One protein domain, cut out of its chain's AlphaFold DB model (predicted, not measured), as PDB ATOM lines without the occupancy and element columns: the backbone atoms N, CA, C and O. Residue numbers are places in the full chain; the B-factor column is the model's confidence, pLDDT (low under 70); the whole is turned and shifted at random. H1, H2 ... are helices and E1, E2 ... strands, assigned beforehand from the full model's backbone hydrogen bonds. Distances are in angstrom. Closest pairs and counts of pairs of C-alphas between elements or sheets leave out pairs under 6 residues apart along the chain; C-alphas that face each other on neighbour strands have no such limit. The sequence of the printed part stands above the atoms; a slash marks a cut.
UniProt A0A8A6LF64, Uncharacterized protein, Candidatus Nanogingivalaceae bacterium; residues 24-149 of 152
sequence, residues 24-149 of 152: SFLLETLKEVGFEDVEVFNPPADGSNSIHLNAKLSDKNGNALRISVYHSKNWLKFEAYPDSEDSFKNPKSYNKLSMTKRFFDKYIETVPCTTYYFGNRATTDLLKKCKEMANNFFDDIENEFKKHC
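This is residues 24 to 149 of the 152 residues of an uncharacterized protein of Candidatus Nanogingivalaceae bacterium (UniProt A0A8A6LF64). A twisted sheet of six strands has the long helix H3 packed on one face, with the shorter H1 on the same face over E1 and E2; together they make two layers, helices on one face of a sheet. The small helix H2 lies off the sheet, between E4 and E5 in the chain. The printed part has 126 residues, with three named helices and six named strands in the order H1 E1 E2 E3 E4 H2 E5 E6 H3; the sheet, in the order E1 E2 E3 E4 E5 E6, is all antiparallel. The class is mixed, and the whole is compact, with a radius of gyration of the C-alphas of 14.8 A and spans of 43 by 31 by 25 A.

H1, residues 24 to 33, is on the sheet at a height of 9.1 A, over E1, residues 36 to 41, and E2, residues 51 to 58; its closest C-alphas to E1 are Lys 31 and Val 38, 6.6 A. E1, E2, E3, residues 64 to 72, and E4, residues 75 to 82, form a meander, each strand the antiparallel neighbour of the one before. Within hydrogen-bond range are N 39 and O 54, 2.9 A, N 53 and O 69, 2.8 A, and N 68 and O 79, 2.9 A. H2, residues 86 to 89, is not on the sheet. E5, residues 96 to 104, neighbours E4, with N 78 and O 99 at 2.8 A, and forms a hairpin with E6, residues 107 to 116, with N 102 and O 109 at 2.8 A. H3, residues 121 to 148, touches H1 with residues 133 to 140 alone, opposite ways at a steep tilt of 46 degrees; the closest C-alphas are Val 33 and Met 133, 6.2 A. Every O i to N i+4 pair is within hydrogen-bond range in H1 and H3; H2 is too short for such a pair.

H1 begins at C-alpha 24, (127.157, 142.358, 167.029). E6 is 27.6 A long. H3, 41.0 A long, ends at C-alpha 148, (136.111, 153.542, 175.435).

The C-alphas farthest apart are those of Asn 61 and Lys 106, 44.3 A. The printed part has no cut and no long link. The pLDDT is under 70 at residues 43 to 47, 84 to 94 and 115 to 119.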
ATOM      1  N   SER A  24     126.119 143.183 167.656       94.56
ATOM      2  CA  SER A  24     127.157 142.358 167.029       94.56
ATOM      3  C   SER A  24     128.262 141.980 168.009       94.56
ATOM      4  O   SER A  24     128.625 140.813 168.085       94.56
ATOM      5  N   PHE A  25     128.741 142.945 168.800       95.50
ATOM      6  CA  PHE A  25     129.779 142.713 169.795       95.50
ATOM      7  C   PHE A  25     129.304 141.708 170.846       95.50
ATOM      8  O   PHE A  25     129.954 140.693 171.054       95.50
ATOM      9  N   LEU A  26     128.129 141.931 171.446       96.44
ATOM     10  CA  LEU A  26     127.585 141.020 172.461       96.44
ATOM     11  C   LEU A  26     127.375 139.595 171.917       96.44
ATOM     12  O   LEU A  26     127.651 138.619 172.615       96.44
ATOM     13  N   LEU A  27     126.896 139.477 170.676       96.19
ATOM     14  CA  LEU A  27     126.668 138.202 170.001       96.19
ATOM     15  C   LEU A  27     127.982 137.466 169.708       96.19
ATOM     16  O   LEU A  27     128.064 136.259 169.933       96.19
ATOM     17  N   GLU A  28     129.004 138.172 169.229       97.19
ATOM     18  CA  GLU A  28     130.337 137.615 168.988       97.19
ATOM     19  C   GLU A  28     130.994 137.165 170.297       97.19
ATOM     20  O   GLU A  28     131.406 136.011 170.389       97.19
ATOM     21  N   THR A  29     130.979 137.996 171.345       97.38
ATOM     22  CA  THR A  29     131.572 137.649 172.648       97.38
ATOM     23  C   THR A  29     130.926 136.402 173.260       97.38
ATOM     24  O   THR A  29     131.621 135.538 173.792       97.38
ATOM     25  N   LEU A  30     129.600 136.239 173.158       97.50
ATOM     26  CA  LEU A  30     128.930 135.016 173.626       97.50
ATOM     27  C   LEU A  30     129.410 133.763 172.874       97.50
ATOM     28  O   LEU A  30     129.621 132.718 173.496       97.50
ATOM     29  N   LYS A  31     129.602 133.862 171.553       97.00
ATOM     30  CA  LYS A  31     130.114 132.754 170.733       97.00
ATOM     31  C   LYS A  31     131.569 132.432 171.063       97.00
ATOM     32  O   LYS A  31     131.906 131.260 171.194       97.00
ATOM     33  N   GLU A  32     132.412 133.448 171.229       97.56
ATOM     34  CA  GLU A  32     133.837 133.294 171.553       97.56
ATOM     35  C   GLU A  32     134.055 132.631 172.916       97.56
ATOM     36  O   GLU A  32     134.912 131.757 173.053       97.56
ATOM     37  N   VAL A  33     133.225 132.970 173.906       96.56
ATOM     38  CA  VAL A  33     133.231 132.326 175.228       96.56
ATOM     39  C   VAL A  33     132.753 130.866 175.164       96.56
ATOM     40  O   VAL A  33     133.039 130.083 176.073       96.56
ATOM     41  N   GLY A  34     132.075 130.470 174.082       96.38
ATOM     42  CA  GLY A  34     131.706 129.085 173.791       96.38
ATOM     43  C   GLY A  34     130.242 128.738 174.055       96.38
ATOM     44  O   GLY A  34     129.939 127.563 174.262       96.38
ATOM     45  N   PHE A  35     129.339 129.723 174.094       96.81
ATOM     46  CA  PHE A  35     127.903 129.443 174.117       96.81
ATOM     47  C   PHE A  35     127.398 128.982 172.740       96.81
ATOM     48  O   PHE A  35     127.871 129.423 171.693       96.81
ATOM     49  N   GLU A  36     126.420 128.082 172.763       95.12
ATOM     50  CA  GLU A  36     125.782 127.472 171.595       95.12
ATOM     51  C   GLU A  36     124.531 128.268 171.192       95.12
ATOM     52  O   GLU A  36     123.994 129.029 171.998       95.12
ATOM     53  N   ASP A  37     124.054 128.084 169.956       93.19
ATOM     54  CA  ASP A  37     122.778 128.627 169.456       93.19
ATOM     55  C   ASP A  37     122.560 130.125 169.761       93.19
ATOM     56  O   ASP A  37     121.465 130.555 170.117       93.19
ATOM     57  N   VAL A  38     123.631 130.924 169.662       93.94
ATOM     58  CA  VAL A  38     123.583 132.360 169.970       93.94
ATOM     59  C   VAL A  38     122.825 133.107 168.875       93.94
ATOM     60  O   VAL A  38     123.301 133.210 167.738       93.94
ATOM     61  N   GLU A  39     121.682 133.678 169.237       93.06
ATOM     62  CA  GLU A  39     120.777 134.380 168.331       93.06
ATOM     63  C   GLU A  39     120.215 135.665 168.950       93.06
ATOM     64  O   GLU A  39     120.117 135.820 170.170       93.06
ATOM     65  N   VAL A  40     119.816 136.592 168.082       89.38
ATOM     66  CA  VAL A  40     119.094 137.800 168.479       89.38
ATOM     67  C   VAL A  40     117.625 137.442 168.660       89.38
ATOM     68  O   VAL A  40     116.980 136.927 167.748       89.38
ATOM     69  N   PHE A  41     117.082 137.737 169.834       83.62
ATOM     70  CA  PHE A  41     115.651 137.672 170.075       83.62
ATOM     71  C   PHE A  41     115.020 138.991 169.631       83.62
ATOM     72  O   PHE A  41     115.521 140.057 169.991       83.62
ATOM     73  N   ASN A  42     113.946 138.915 168.836       71.25
ATOM     74  CA  ASN A  42     113.318 140.083 168.210       71.25
ATOM     75  C   ASN A  42     113.189 141.264 169.192       71.25
ATOM     76  O   ASN A  42     112.739 141.057 170.326       71.25
ATOM     77  N   PRO A  43     113.543 142.491 168.763       62.97
ATOM     78  CA  PRO A  43     113.478 143.662 169.621       62.97
ATOM     79  C   PRO A  43     112.050 143.847 170.151       62.97
ATOM     80  O   PRO A  43     111.080 143.533 169.448       62.97
ATOM     81  N   PRO A  44     111.884 144.332 171.390       61.59
ATOM     82  CA  PRO A  44     110.563 144.514 171.965       61.59
ATOM     83  C   PRO A  44     109.723 145.471 171.115       61.59
ATOM     84  O   PRO A  44     110.193 146.489 170.606       61.59
ATOM     85  N   ALA A  45     108.437 145.141 170.983       63.22
ATOM     86  CA  ALA A  45     107.468 145.888 170.179       63.22
ATOM     87  C   ALA A  45     107.235 147.336 170.665       63.22
ATOM     88  O   ALA A  45     106.517 148.094 170.017       63.22
ATOM     89  N   ASP A  46     107.825 147.716 171.800       65.94
ATOM     90  CA  ASP A  46     107.731 149.041 172.412       65.94
ATOM     91  C   ASP A  46     108.674 150.085 171.784       65.94
ATOM     92  O   ASP A  46     108.657 151.248 172.188       65.94
ATOM     93  N   GLY A  47     109.485 149.690 170.794       62.00
ATOM     94  CA  GLY A  47     110.432 150.579 170.122       62.00
ATOM     95  C   GLY A  47     111.627 150.967 170.995       62.00
ATOM     96  O   GLY A  47     112.376 151.878 170.637       62.00
ATOM     97  N   SER A  48     111.820 150.303 172.141       70.81
ATOM     98  CA  SER A  48     113.018 150.491 172.946       70.81
ATOM     99  C   SER A  48     114.234 149.940 172.209       70.81
ATOM    100  O   SER A  48     114.202 148.875 171.598       70.81
ATOM    101  N   ASN A  49     115.354 150.652 172.309       79.56
ATOM    102  CA  ASN A  49     116.623 150.229 171.724       79.56
ATOM    103  C   ASN A  49     117.294 149.127 172.568       79.56
ATOM    104  O   ASN A  49     118.507 149.131 172.725       79.56
ATOM    105  N   SER A  50     116.528 148.255 173.228       88.25
ATOM    106  CA  SER A  50     117.095 147.179 174.043       88.25
ATOM    107  C   SER A  50     117.481 145.989 173.169       88.25
ATOM    108  O   SER A  50     116.773 145.638 172.231       88.25
ATOM    109  N   ILE A  51     118.623 145.384 173.480       91.38
ATOM    110  CA  ILE A  51     119.138 144.199 172.799       91.38
ATOM    111  C   ILE A  51     118.830 142.993 173.676       91.38
ATOM    112  O   ILE A  51     119.119 142.997 174.875       91.38
ATOM    113  N   HIS A  52     118.261 141.961 173.062       93.06
ATOM    114  CA  HIS A  52     117.926 140.703 173.713       93.06
ATOM    115  C   HIS A  52     118.585 139.590 172.919       93.06
ATOM    116  O   HIS A  52     118.298 139.420 171.739       93.06
ATOM    117  N   LEU A  53     119.478 138.844 173.554       94.50
ATOM    118  CA  LEU A  53     120.125 137.688 172.949       94.50
ATOM    119  C   LEU A  53     119.710 136.434 173.698       94.50
ATOM    120  O   LEU A  53     119.615 136.438 174.929       94.50
ATOM    121  N   ASN A  54     119.514 135.360 172.949       94.06
ATOM    122  CA  ASN A  54     119.394 134.021 173.491       94.06
ATOM    123  C   ASN A  54     120.646 133.225 173.156       94.06
ATOM    124  O   ASN A  54     121.277 133.439 172.124       94.06
ATOM    125  N   ALA A  55     120.988 132.301 174.040       95.50
ATOM    126  CA  ALA A  55     122.012 131.305 173.794       95.50
ATOM    127  C   ALA A  55     121.709 130.033 174.589       95.50
ATOM    128  O   ALA A  55     120.774 129.982 175.400       95.50
ATOM    129  N   LYS A  56     122.526 129.010 174.375       94.56
ATOM    130  CA  LYS A  56     122.405 127.705 175.009       94.56
ATOM    131  C   LYS A  56     123.747 127.224 175.549       94.56
ATOM    132  O   LYS A  56     124.815 127.596 175.066       94.56
ATOM    133  N   LEU A  57     123.688 126.401 176.588       95.00
ATOM    134  CA  LEU A  57     124.825 125.621 177.063       95.00
ATOM    135  C   LEU A  57     124.351 124.210 177.380       95.00
ATOM    136  O   LEU A  57     123.548 124.032 178.296       95.00
ATOM    137  N   SER A  58     124.880 123.222 176.665       92.12
ATOM    138  CA  SER A  58     124.493 121.821 176.822       92.12
ATOM    139  C   SER A  58     125.629 120.975 177.405       92.12
ATOM    140  O   SER A  58     126.814 121.299 177.279       92.12
ATOM    141  N   ASP A  59     125.284 119.870 178.061       90.25
ATOM    142  CA  ASP A  59     126.224 118.803 178.393       90.25
ATOM    143  C   ASP A  59     126.036 117.579 177.484       90.25
ATOM    144  O   ASP A  59     125.042 117.425 176.773       90.25
ATOM    145  N   LYS A  60     127.004 116.659 177.532       88.75
ATOM    146  CA  LYS A  60     126.993 115.416 176.744       88.75
ATOM    147  C   LYS A  60     125.828 114.467 177.063       88.75
ATOM    148  O   LYS A  60     125.621 113.507 176.329       88.75
ATOM    149  N   ASN A  61     125.130 114.681 178.176       85.44
ATOM    150  CA  ASN A  61     124.025 113.842 178.633       85.44
ATOM    151  C   ASN A  61     122.661 114.437 178.242       85.44
ATOM    152  O   ASN A  61     121.633 113.895 178.641       85.44
ATOM    153  N   GLY A  62     122.644 115.544 177.490       83.75
ATOM    154  CA  GLY A  62     121.424 116.217 177.051       83.75
ATOM    155  C   GLY A  62     120.827 117.180 178.080       83.75
ATOM    156  O   GLY A  62     119.733 117.686 177.850       83.75
ATOM    157  N   ASN A  63     121.514 117.465 179.195       86.31
ATOM    158  CA  ASN A  63     121.108 118.574 180.058       86.31
ATOM    159  C   ASN A  63     121.487 119.881 179.374       86.31
ATOM    160  O   ASN A  63     122.603 120.013 178.874       86.31
ATOM    161  N   ALA A  64     120.599 120.865 179.413       89.94
ATOM    162  CA  ALA A  64     120.880 122.168 178.844       89.94
ATOM    163  C   ALA A  64     120.419 123.307 179.750       89.94
ATOM    164  O   ALA A  64     119.500 123.170 180.563       89.94
ATOM    165  N   LEU A  65     121.094 124.438 179.599       91.19
ATOM    166  CA  LEU A  65     120.690 125.729 180.120       91.19
ATOM    167  C   LEU A  65     120.331 126.628 178.951       91.19
ATOM    168  O   LEU A  65     121.045 126.671 177.949       91.19
ATOM    169  N   ARG A  66     119.261 127.389 179.131       92.12
ATOM    170  CA  ARG A  66     118.932 128.529 178.296       92.12
ATOM    171  C   ARG A  66     119.523 129.775 178.923       92.12
ATOM    172  O   ARG A  66     119.401 129.986 180.131       92.12
ATOM    173  N   ILE A  67     120.168 130.577 178.093       94.44
ATOM    174  CA  ILE A  67     120.812 131.824 178.468       94.44
ATOM    175  C   ILE A  67     120.049 132.964 177.814       94.44
ATOM    176  O   ILE A  67     119.694 132.891 176.639       94.44
ATOM    177  N   SER A  68     119.820 134.023 178.581       93.81
ATOM    178  CA  SER A  68     119.255 135.273 178.091       93.81
ATOM    179  C   SER A  68     120.167 136.423 178.496       93.81
ATOM    180  O   SER A  68     120.472 136.599 179.679       93.81
ATOM    181  N   VAL A  69     120.597 137.211 177.513       95.50
ATOM    182  CA  VAL A  69     121.352 138.446 177.730       95.50
ATOM    183  C   VAL A  69     120.484 139.622 177.331       95.50
ATOM    184  O   VAL A  69     120.041 139.728 176.194       95.50
ATOM    185  N   TYR A  70     120.255 140.509 178.287       93.81
ATOM    186  CA  TYR A  70     119.537 141.752 178.087       93.81
ATOM    187  C   TYR A  70     120.522 142.910 178.213       93.81
ATOM    188  O   TYR A  70     121.185 143.043 179.244       93.81
ATOM    189  N   HIS A  71     120.561 143.790 177.216       93.56
ATOM    190  CA  HIS A  71     121.302 145.046 177.269       93.56
ATOM    191  C   HIS A  71     120.396 146.228 176.955       93.56
ATOM    192  O   HIS A  71     119.662 146.226 175.968       93.56
ATOM    193  N   SER A  72     120.478 147.284 177.753       91.06
ATOM    194  CA  SER A  72     119.906 148.572 177.371       91.06
ATOM    195  C   SER A  72     120.688 149.694 178.020       91.06
ATOM    196  O   SER A  72     121.039 149.622 179.194       91.06
ATOM    197  N   LYS A  73     120.959 150.757 177.266       89.50
ATOM    198  CA  LYS A  73     121.716 151.925 177.718       89.50
ATOM    199  C   LYS A  73     123.013 151.484 178.401       89.50
ATOM    200  O   LYS A  73     123.941 151.014 177.738       89.50
ATOM    201  N   ASN A  74     123.042 151.591 179.726       90.31
ATOM    202  CA  ASN A  74     124.178 151.283 180.561       90.31
ATOM    203  C   ASN A  74     124.036 150.047 181.453       90.31
ATOM    204  O   ASN A  74     124.889 149.844 182.315       90.31
ATOM    205  N   TRP A  75     122.992 149.237 181.291       92.19
ATOM    206  CA  TRP A  75     122.819 148.016 182.071       92.19
ATOM    207  C   TRP A  75     122.846 146.779 181.184       92.19
ATOM    208  O   TRP A  75     122.189 146.731 180.148       92.19
ATOM    209  N   LEU A  76     123.582 145.773 181.649       95.12
ATOM    210  CA  LEU A  76     123.700 144.465 181.022       95.12
ATOM    211  C   LEU A  76     123.340 143.403 182.055       95.12
ATOM    212  O   LEU A  76     123.890 143.383 183.161       95.12
ATOM    213  N   LYS A  77     122.414 142.522 181.700       95.75
ATOM    214  CA  LYS A  77     121.949 141.426 182.541       95.75
ATOM    215  C   LYS A  77     122.117 140.110 181.804       95.75
ATOM    216  O   LYS A  77     121.679 139.972 180.671       95.75
ATOM    217  N   PHE A  78     122.719 139.152 182.487       96.38
ATOM    218  CA  PHE A  78     122.889 137.777 182.051       96.38
ATOM    219  C   PHE A  78     122.065 136.879 182.970       96.38
ATOM    220  O   PHE A  78     122.204 136.942 184.198       96.38
ATOM    221  N   GLU A  79     121.220 136.037 182.392       93.81
ATOM    222  CA  GLU A  79     120.463 135.021 183.111       93.81
ATOM    223  C   GLU A  79     120.671 133.655 182.479       93.81
ATOM    224  O   GLU A  79     120.709 133.536 181.260       93.81
ATOM    225  N   ALA A  80     120.751 132.622 183.315       92.31
ATOM    226  CA  ALA A  80     120.715 131.238 182.872       92.31
ATOM    227  C   ALA A  80     119.767 130.409 183.740       92.31
ATOM    228  O   ALA A  80     119.723 130.564 184.967       92.31
ATOM    229  N   TYR A  81     119.012 129.527 183.093       87.62
ATOM    230  CA  TYR A  81     118.041 128.629 183.716       87.62
ATOM    231  C   TYR A  81     117.975 127.298 182.948       87.62
ATOM    232  O   TYR A  81     118.306 127.268 181.767       87.62
ATOM    233  N   PRO A  82     117.582 126.184 183.594       86.81
ATOM    234  CA  PRO A  82     117.397 124.898 182.926       86.81
ATOM    235  C   PRO A  82     116.456 124.973 181.722       86.81
ATOM    236  O   PRO A  82     115.347 125.491 181.831       86.81
ATOM    237  N   ASP A  83     116.899 124.408 180.601       80.69
ATOM    238  CA  ASP A  83     116.146 124.276 179.351       80.69
ATOM    239  C   ASP A  83     115.278 123.005 179.405       80.69
ATOM    240  O   ASP A  83     115.561 121.999 178.759       80.69
ATOM    241  N   SER A  84     114.266 122.998 180.281       69.19
ATOM    242  CA  SER A  84     113.295 121.899 180.395       69.19
ATOM    243  C   SER A  84     111.860 122.408 180.275       69.19
ATOM    244  O   SER A  84     111.548 123.505 180.740       69.19
ATOM    245  N   GLU A  85     110.951 121.602 179.713       52.34
ATOM    246  CA  GLU A  85     109.506 121.914 179.677       52.34
ATOM    247  C   GLU A  85     108.923 122.184 181.079       52.34
ATOM    248  O   GLU A  85     107.980 122.962 181.231       52.34
ATOM    249  N   ASP A  86     109.508 121.594 182.125       48.38
ATOM    250  CA  ASP A  86     109.099 121.809 183.517       48.38
ATOM    251  C   ASP A  86     109.413 123.218 184.040       48.38
ATOM    252  O   ASP A  86     108.737 123.687 184.957       48.38
ATOM    253  N   SER A  87     110.370 123.937 183.443       50.06
ATOM    254  CA  SER A  87     110.648 125.338 183.799       50.06
ATOM    255  C   SER A  87     109.469 126.273 183.482       50.06
ATOM    256  O   SER A  87     109.260 127.258 184.192       50.06
ATOM    257  N   PHE A  88     108.635 125.919 182.492       40.34
ATOM    258  CA  PHE A  88     107.395 126.634 182.161       40.34
ATOM    259  C   PHE A  88     106.244 126.304 183.120       40.34
ATOM    260  O   PHE A  88     105.421 127.171 183.413       40.34
ATOM    261  N   LYS A  89     106.171 125.064 183.625       40.78
ATOM    262  CA  LYS A  89     105.120 124.629 184.564       40.78
ATOM    263  C   LYS A  89     105.436 124.988 186.014       40.78
ATOM    264  O   LYS A  89     104.519 125.175 186.810       40.78
ATOM    265  N   ASN A  90     106.715 125.129 186.351       44.62
ATOM    266  CA  ASN A  90     107.189 125.562 187.657       44.62
ATOM    267  C   ASN A  90     108.060 126.822 187.503       44.62
ATOM    268  O   ASN A  90     109.289 126.729 187.477       44.62
ATOM    269  N   PRO A  91     107.458 128.029 187.498       44.56
ATOM    270  CA  PRO A  91     108.201 129.295 187.450       44.56
ATOM    271  C   PRO A  91     109.139 129.499 188.657       44.56
ATOM    272  O   PRO A  91     109.934 130.434 188.689       44.56
ATOM    273  N   LYS A  92     109.080 128.600 189.651       46.94
ATOM    274  CA  LYS A  92     110.045 128.445 190.742       46.94
ATOM    275  C   LYS A  92     111.125 127.412 190.405       46.94
ATOM    276  O   LYS A  92     111.451 126.574 191.246       46.94
ATOM    277  N   SER A  93     111.698 127.445 189.201       56.62
ATOM    278  CA  SER A  93     113.002 126.812 189.004       56.62
ATOM    279  C   SER A  93     113.980 127.499 189.955       56.62
ATOM    280  O   SER A  93     114.491 128.583 189.679       56.62
ATOM    281  N   TYR A  94     114.231 126.870 191.103       61.53
ATOM    282  CA  TYR A  94     115.263 127.286 192.047       61.53
ATOM    283  C   TYR A  94     116.661 127.141 191.446       61.53
ATOM    284  O   TYR A  94     117.627 127.403 192.131       61.53
ATOM    285  N   ASN A  95     116.812 126.673 190.211       74.69
ATOM    286  CA  ASN A  95     118.090 126.628 189.527       74.69
ATOM    287  C   ASN A  95     118.163 127.823 188.597       74.69
ATOM    288  O   ASN A  95     117.591 127.805 187.508       74.69
ATOM    289  N   LYS A  96     118.811 128.885 189.066       84.25
ATOM    290  CA  LYS A  96     118.963 130.122 188.307       84.25
ATOM    291  C   LYS A  96     120.294 130.774 188.626       84.25
ATOM    292  O   LYS A  96     120.681 130.874 189.792       84.25
ATOM    293  N   LEU A  97     120.939 131.258 187.576       89.56
ATOM    294  CA  LEU A  97     122.044 132.198 187.635       89.56
ATOM    295  C   LEU A  97     121.535 133.544 187.118       89.56
ATOM    296  O   LEU A  97     120.952 133.606 186.038       89.56
ATOM    297  N   SER A  98     121.748 134.615 187.877       92.06
ATOM    298  CA  SER A  98     121.543 135.982 187.399       92.06
ATOM    299  C   SER A  98     122.730 136.845 187.788       92.06
ATOM    300  O   SER A  98     123.154 136.870 188.947       92.06
ATOM    301  N   MET A  99     123.235 137.590 186.815       94.50
ATOM    302  CA  MET A  99     124.325 138.543 186.972       94.50
ATOM    303  C   MET A  99     123.951 139.831 186.256       94.50
ATOM    304  O   MET A  99     123.507 139.798 185.112       94.50
ATOM    305  N   THR A 100     124.127 140.964 186.926       95.12
ATOM    306  CA  THR A 100     123.814 142.271 186.348       95.12
ATOM    307  C   THR A 100     124.968 143.217 186.612       95.12
ATOM    308  O   THR A 100     125.413 143.347 187.755       95.12
ATOM    309  N   LYS A 101     125.411 143.913 185.568       94.56
ATOM    310  CA  LYS A 101     126.351 145.027 185.676       94.56
ATOM    311  C   LYS A 101     125.716 146.306 185.156       94.56
ATOM    312  O   LYS A 101     124.916 146.292 184.219       94.56
ATOM    313  N   ARG A 102     126.079 147.417 185.787       93.38
ATOM    314  CA  ARG A 102     125.772 148.768 185.327       93.38
ATOM    315  C   ARG A 102     127.071 149.516 185.114       93.38
ATOM    316  O   ARG A 102     127.940 149.539 185.983       93.38
ATOM    317  N   PHE A 103     127.182 150.127 183.952       90.56
ATOM    318  CA  PHE A 103     128.367 150.832 183.510       90.56
ATOM    319  C   PHE A 103     128.142 152.328 183.723       90.56
ATOM    320  O   PHE A 103     127.137 152.893 183.299       90.56
ATOM    321  N   PHE A 104     129.053 152.973 184.435       87.38
ATOM    322  CA  PHE A 104     129.064 154.417 184.626       87.38
ATOM    323  C   PHE A 104     130.425 154.937 184.186       87.38
ATOM    324  O   PHE A 104     131.420 154.225 184.288       87.38
ATOM    325  N   ASP A 105     130.505 156.195 183.760       81.50
ATOM    326  CA  ASP A 105     131.712 156.765 183.136       81.50
ATOM    327  C   ASP A 105     133.008 156.607 183.949       81.50
ATOM    328  O   ASP A 105     134.103 156.737 183.404       81.50
ATOM    329  N   LYS A 106     132.891 156.392 185.264       82.50
ATOM    330  CA  LYS A 106     134.012 156.305 186.209       82.50
ATOM    331  C   LYS A 106     134.089 154.992 186.984       82.50
ATOM    332  O   LYS A 106     135.049 154.802 187.721       82.50
ATOM    333  N   TYR A 107     133.063 154.147 186.926       84.06
ATOM    334  CA  TYR A 107     133.021 152.913 187.709       84.06
ATOM    335  C   TYR A 107     132.006 151.924 187.140       84.06
ATOM    336  O   TYR A 107     131.104 152.285 186.387       84.06
ATOM    337  N   ILE A 108     132.142 150.662 187.533       89.38
ATOM    338  CA  ILE A 108     131.216 149.590 187.166       89.38
ATOM    339  C   ILE A 108     130.547 149.110 188.448       89.38
ATOM    340  O   ILE A 108     131.217 148.708 189.398       89.38
ATOM    341  N   GLU A 109     129.222 149.172 188.497       90.94
ATOM    342  CA  GLU A 109     128.437 148.608 189.590       90.94
ATOM    343  C   GLU A 109     128.076 147.165 189.231       90.94
ATOM    344  O   GLU A 109     127.466 146.904 188.194       90.94
ATOM    345  N   THR A 110     128.440 146.219 190.093       90.06
ATOM    346  CA  THR A 110     128.052 144.812 189.943       90.06
ATOM    347  C   THR A 110     126.998 144.485 190.987       90.06
ATOM    348  O   THR A 110     127.261 144.559 192.186       90.06
ATOM    349  N   VAL A 111     125.804 144.108 190.533       89.12
ATOM    350  CA  VAL A 111     124.768 143.588 191.429       89.12
ATOM    351  C   VAL A 111     125.214 142.203 191.903       89.12
ATOM    352  O   VAL A 111     125.661 141.409 191.067       89.12
ATOM    353  N   PRO A 112     125.097 141.881 193.207       80.19
ATOM    354  CA  PRO A 112     125.447 140.564 193.718       80.19
ATOM    355  C   PRO A 112     124.819 139.451 192.881       80.19
ATOM    356  O   PRO A 112     123.611 139.435 192.635       80.19
ATOM    357  N   CYS A 113     125.665 138.526 192.435       80.06
ATOM    358  CA  CYS A 113     125.236 137.371 191.667       80.06
ATOM    359  C   CYS A 113     124.270 136.536 192.512       80.06
ATOM    360  O   CYS A 113     124.622 136.086 193.605       80.06
ATOM    361  N   THR A 114     123.057 136.322 192.005       73.50
ATOM    362  CA  THR A 114     122.114 135.402 192.639       73.50
ATOM    363  C   THR A 114     122.262 134.044 191.973       73.50
ATOM    364  O   THR A 114     122.014 133.880 190.778       73.50
ATOM    365  N   THR A 115     122.733 133.074 192.756       69.88
ATOM    366  CA  THR A 115     122.788 131.668 192.360       69.88
ATOM    367  C   THR A 115     121.929 130.861 193.299       69.88
ATOM    368  O   THR A 115     122.188 130.830 194.504       69.88
ATOM    369  N   TYR A 116     120.957 130.171 192.736       68.50
ATOM    370  CA  TYR A 116     120.197 129.169 193.450       68.50
ATOM    371  C   TYR A 116     120.531 127.813 192.816       68.50
ATOM    372  O   TYR A 116     120.496 127.680 191.593       68.50
ATOM    373  N   TYR A 117     120.944 126.852 193.646       66.69
ATOM    374  CA  TYR A 117     121.272 125.483 193.244       66.69
ATOM    375  C   TYR A 117     120.421 124.528 194.085       66.69
ATOM    376  O   TYR A 117     120.566 124.474 195.304       66.69
ATOM    377  N   PHE A 118     119.526 123.789 193.449       61.75
ATOM    378  CA  PHE A 118     118.602 122.852 194.075       61.75
ATOM    379  C   PHE A 118     118.469 121.589 193.218       61.75
ATOM    380  O   PHE A 118     118.249 121.650 192.013       61.75
ATOM    381  N   GLY A 119     118.542 120.413 193.842       62.38
ATOM    382  CA  GLY A 119     118.323 119.139 193.153       62.38
ATOM    383  C   GLY A 119     119.547 118.606 192.391       62.38
ATOM    384  O   GLY A 119     120.624 118.477 192.966       62.38
ATOM    385  N   ASN A 120     119.342 118.204 191.128       70.31
ATOM    386  CA  ASN A 120     120.236 117.358 190.321       70.31
ATOM    387  C   ASN A 120     121.690 117.881 190.240       70.31
ATOM    388  O   ASN A 120     121.939 119.025 189.843       70.31
ATOM    389  N   ARG A 121     122.661 117.006 190.553       81.44
ATOM    390  CA  ARG A 121     124.103 117.298 190.471       81.44
ATOM    391  C   ARG A 121     124.513 117.749 189.065       81.44
ATOM    392  O   ARG A 121     125.256 118.716 188.958       81.44
ATOM    393  N   ALA A 122     123.979 117.127 188.011       83.69
ATOM    394  CA  ALA A 122     124.323 117.483 186.632       83.69
ATOM    395  C   ALA A 122     123.951 118.938 186.299       83.69
ATOM    396  O   ALA A 122     124.782 119.696 185.809       83.69
ATOM    397  N   THR A 123     122.737 119.369 186.657       81.50
ATOM    398  CA  THR A 123     122.283 120.759 186.474       81.50
ATOM    399  C   THR A 123     123.115 121.740 187.297       81.50
ATOM    400  O   THR A 123     123.457 122.818 186.819       81.50
ATOM    401  N   THR A 124     123.469 121.365 188.528       83.75
ATOM    402  CA  THR A 124     124.308 122.194 189.405       83.75
ATOM    403  C   THR A 124     125.705 122.392 188.819       83.75
ATOM    404  O   THR A 124     126.212 123.511 188.805       83.75
ATOM    405  N   ASP A 125     126.325 121.329 188.312       89.06
ATOM    406  CA  ASP A 125     127.655 121.405 187.708       89.06
ATOM    407  C   ASP A 125     127.626 122.171 186.376       89.06
ATOM    408  O   ASP A 125     128.516 122.984 186.119       89.06
ATOM    409  N   LEU A 126     126.558 122.024 185.585       91.12
ATOM    410  CA  LEU A 126     126.350 122.817 184.374       91.12
ATOM    411  C   LEU A 126     126.174 124.314 184.686       91.12
ATOM    412  O   LEU A 126     126.742 125.152 183.991       91.12
ATOM    413  N   LEU A 127     125.462 124.668 185.763       90.69
ATOM    414  CA  LEU A 127     125.333 126.058 186.218       90.69
ATOM    415  C   LEU A 127     126.659 126.641 186.726       90.69
ATOM    416  O   LEU A 127     126.920 127.820 186.493       90.69
ATOM    417  N   LYS A 128     127.511 125.847 187.389       91.75
ATOM    418  CA  LYS A 128     128.860 126.299 187.774       91.75
ATOM    419  C   LYS A 128     129.702 126.616 186.542       91.75
ATOM    420  O   LYS A 128     130.255 127.709 186.467       91.75
ATOM    421  N   LYS A 129     129.713 125.715 185.553       94.69
ATOM    422  CA  LYS A 129     130.377 125.952 184.261       94.69
ATOM    423  C   LYS A 129     129.821 127.205 183.576       94.69
ATOM    424  O   LYS A 129     130.579 128.046 183.110       94.69
ATOM    425  N   CYS A 130     128.497 127.366 183.575       95.12
ATOM    426  CA  CYS A 130     127.837 128.552 183.031       95.12
ATOM    427  C   CYS A 130     128.293 129.836 183.731       95.12
ATOM    428  O   CYS A 130     128.545 130.833 183.066       95.12
ATOM    429  N   LYS A 131     128.448 129.813 185.061       95.19
ATOM    430  CA  LYS A 131     128.942 130.956 185.834       95.19
ATOM    431  C   LYS A 131     130.384 131.320 185.479       95.19
ATOM    432  O   LYS A 131     130.686 132.502 185.366       95.19
ATOM    433  N   GLU A 132     131.260 130.336 185.301       95.94
ATOM    434  CA  GLU A 132     132.645 130.570 184.863       95.94
ATOM    435  C   GLU A 132     132.684 131.222 183.474       95.94
ATOM    436  O   GLU A 132     133.344 132.241 183.290       95.94
ATOM    437  N   MET A 133     131.893 130.709 182.529       97.44
ATOM    438  CA  MET A 133     131.748 131.303 181.197       97.44
ATOM    439  C   MET A 133     131.145 132.714 181.258       97.44
ATOM    440  O   MET A 133     131.641 133.626 180.604       97.44
ATOM    441  N   ALA A 134     130.117 132.932 182.080       96.31
ATOM    442  CA  ALA A 134     129.513 134.249 182.266       96.31
ATOM    443  C   ALA A 134     130.509 135.265 182.844       96.31
ATOM    444  O   ALA A 134     130.481 136.426 182.447       96.31
ATOM    445  N   ASN A 135     131.406 134.846 183.746       96.25
ATOM    446  CA  ASN A 135     132.482 135.712 184.233       96.25
ATOM    447  C   ASN A 135     133.423 136.122 183.091       96.25
ATOM    448  O   ASN A 135     133.656 137.313 182.941       96.25
ATOM    449  N   ASN A 136     133.875 135.178 182.255       97.38
ATOM    450  CA  ASN A 136     134.727 135.491 181.098       97.38
ATOM    451  C   ASN A 136     134.032 136.462 180.132       97.38
ATOM    452  O   ASN A 136     134.622 137.457 179.726       97.38
ATOM    453  N   PHE A 137     132.748 136.220 179.840       97.69
ATOM    454  CA  PHE A 137     131.930 137.146 179.059       97.69
ATOM    455  C   PHE A 137     131.960 138.549 179.672       97.69
ATOM    456  O   PHE A 137     132.288 139.513 178.990       97.69
ATOM    457  N   PHE A 138     131.671 138.682 180.968       96.56
ATOM    458  CA  PHE A 138     131.693 139.986 181.624       96.56
ATOM    459  C   PHE A 138     133.084 140.630 181.673       96.56
ATOM    460  O   PHE A 138     133.147 141.854 181.595       96.56
ATOM    461  N   ASP A 139     134.166 139.861 181.772       96.00
ATOM    462  CA  ASP A 139     135.531 140.393 181.718       96.00
ATOM    463  C   ASP A 139     135.812 141.041 180.353       96.00
ATOM    464  O   ASP A 139     136.337 142.158 180.298       96.00
ATOM    465  N   ASP A 140     135.380 140.415 179.255       96.12
ATOM    466  CA  ASP A 140     135.495 140.985 177.908       96.12
ATOM    467  C   ASP A 140     134.648 142.257 177.746       96.12
ATOM    468  O   ASP A 140     135.131 143.266 177.221       96.12
ATOM    469  N   ILE A 141     133.421 142.263 178.285       95.00
ATOM    470  CA  ILE A 141     132.565 143.460 178.326       95.00
ATOM    471  C   ILE A 141     133.238 144.597 179.108       95.00
ATOM    472  O   ILE A 141     133.242 145.749 178.667       95.00
ATOM    473  N   GLU A 142     133.803 144.305 180.281       94.06
ATOM    474  CA  GLU A 142     134.491 145.308 181.094       94.06
ATOM    475  C   GLU A 142     135.740 145.852 180.404       94.06
ATOM    476  O   GLU A 142     136.004 147.054 180.469       94.06
ATOM    477  N   ASN A 143     136.513 144.983 179.754       92.38
ATOM    478  CA  ASN A 143     137.691 145.378 178.995       92.38
ATOM    479  C   ASN A 143     137.309 146.303 177.843       92.38
ATOM    480  O   ASN A 143     137.954 147.335 177.650       92.38
ATOM    481  N   GLU A 144     136.241 145.983 177.112       92.31
ATOM    482  CA  GLU A 144     135.744 146.842 176.043       92.31
ATOM    483  C   GLU A 144     135.267 148.193 176.585       92.31
ATOM    484  O   GLU A 144     135.656 149.242 176.071       92.31
ATOM    485  N   PHE A 145     134.528 148.201 177.698       90.50
ATOM    486  CA  PHE A 145     134.111 149.440 178.352       90.50
ATOM    487  C   PHE A 145     135.301 150.333 178.740       90.50
ATOM    488  O   PHE A 145     135.307 151.532 178.449       90.50
ATOM    489  N   LYS A 146     136.348 149.751 179.337       88.25
ATOM    490  CA  LYS A 146     137.568 150.469 179.750       88.25
ATOM    491  C   LYS A 146     138.329 151.073 178.564       88.25
ATOM    492  O   LYS A 146     138.904 152.147 178.712       88.25
ATOM    493  N   LYS A 147     138.312 150.447 177.378       86.38
ATOM    494  CA  LYS A 147     138.931 151.023 176.165       86.38
ATOM    495  C   LYS A 147     138.232 152.308 175.710       86.38
ATOM    496  O   LYS A 147     138.899 153.238 175.252       86.38
ATOM    497  N   HIS A 148     136.906 152.374 175.843       79.06
ATOM    498  CA  HIS A 148     136.111 153.542 175.435       79.06
ATOM    499  C   HIS A 148     136.077 154.640 176.505       79.06
ATOM    500  O   HIS A 148     136.049 155.833 176.184       79.06
ATOM    501  N   CYS A 149     136.163 154.269 177.781       72.62
ATOM    502  CA  CYS A 149     136.247 155.202 178.898       72.62
ATOM    503  C   CYS A 149     137.711 155.544 179.220       72.62
ATOM    504  O   CYS A 149     138.359 154.890 180.026       72.62
TER     505      CYS A 149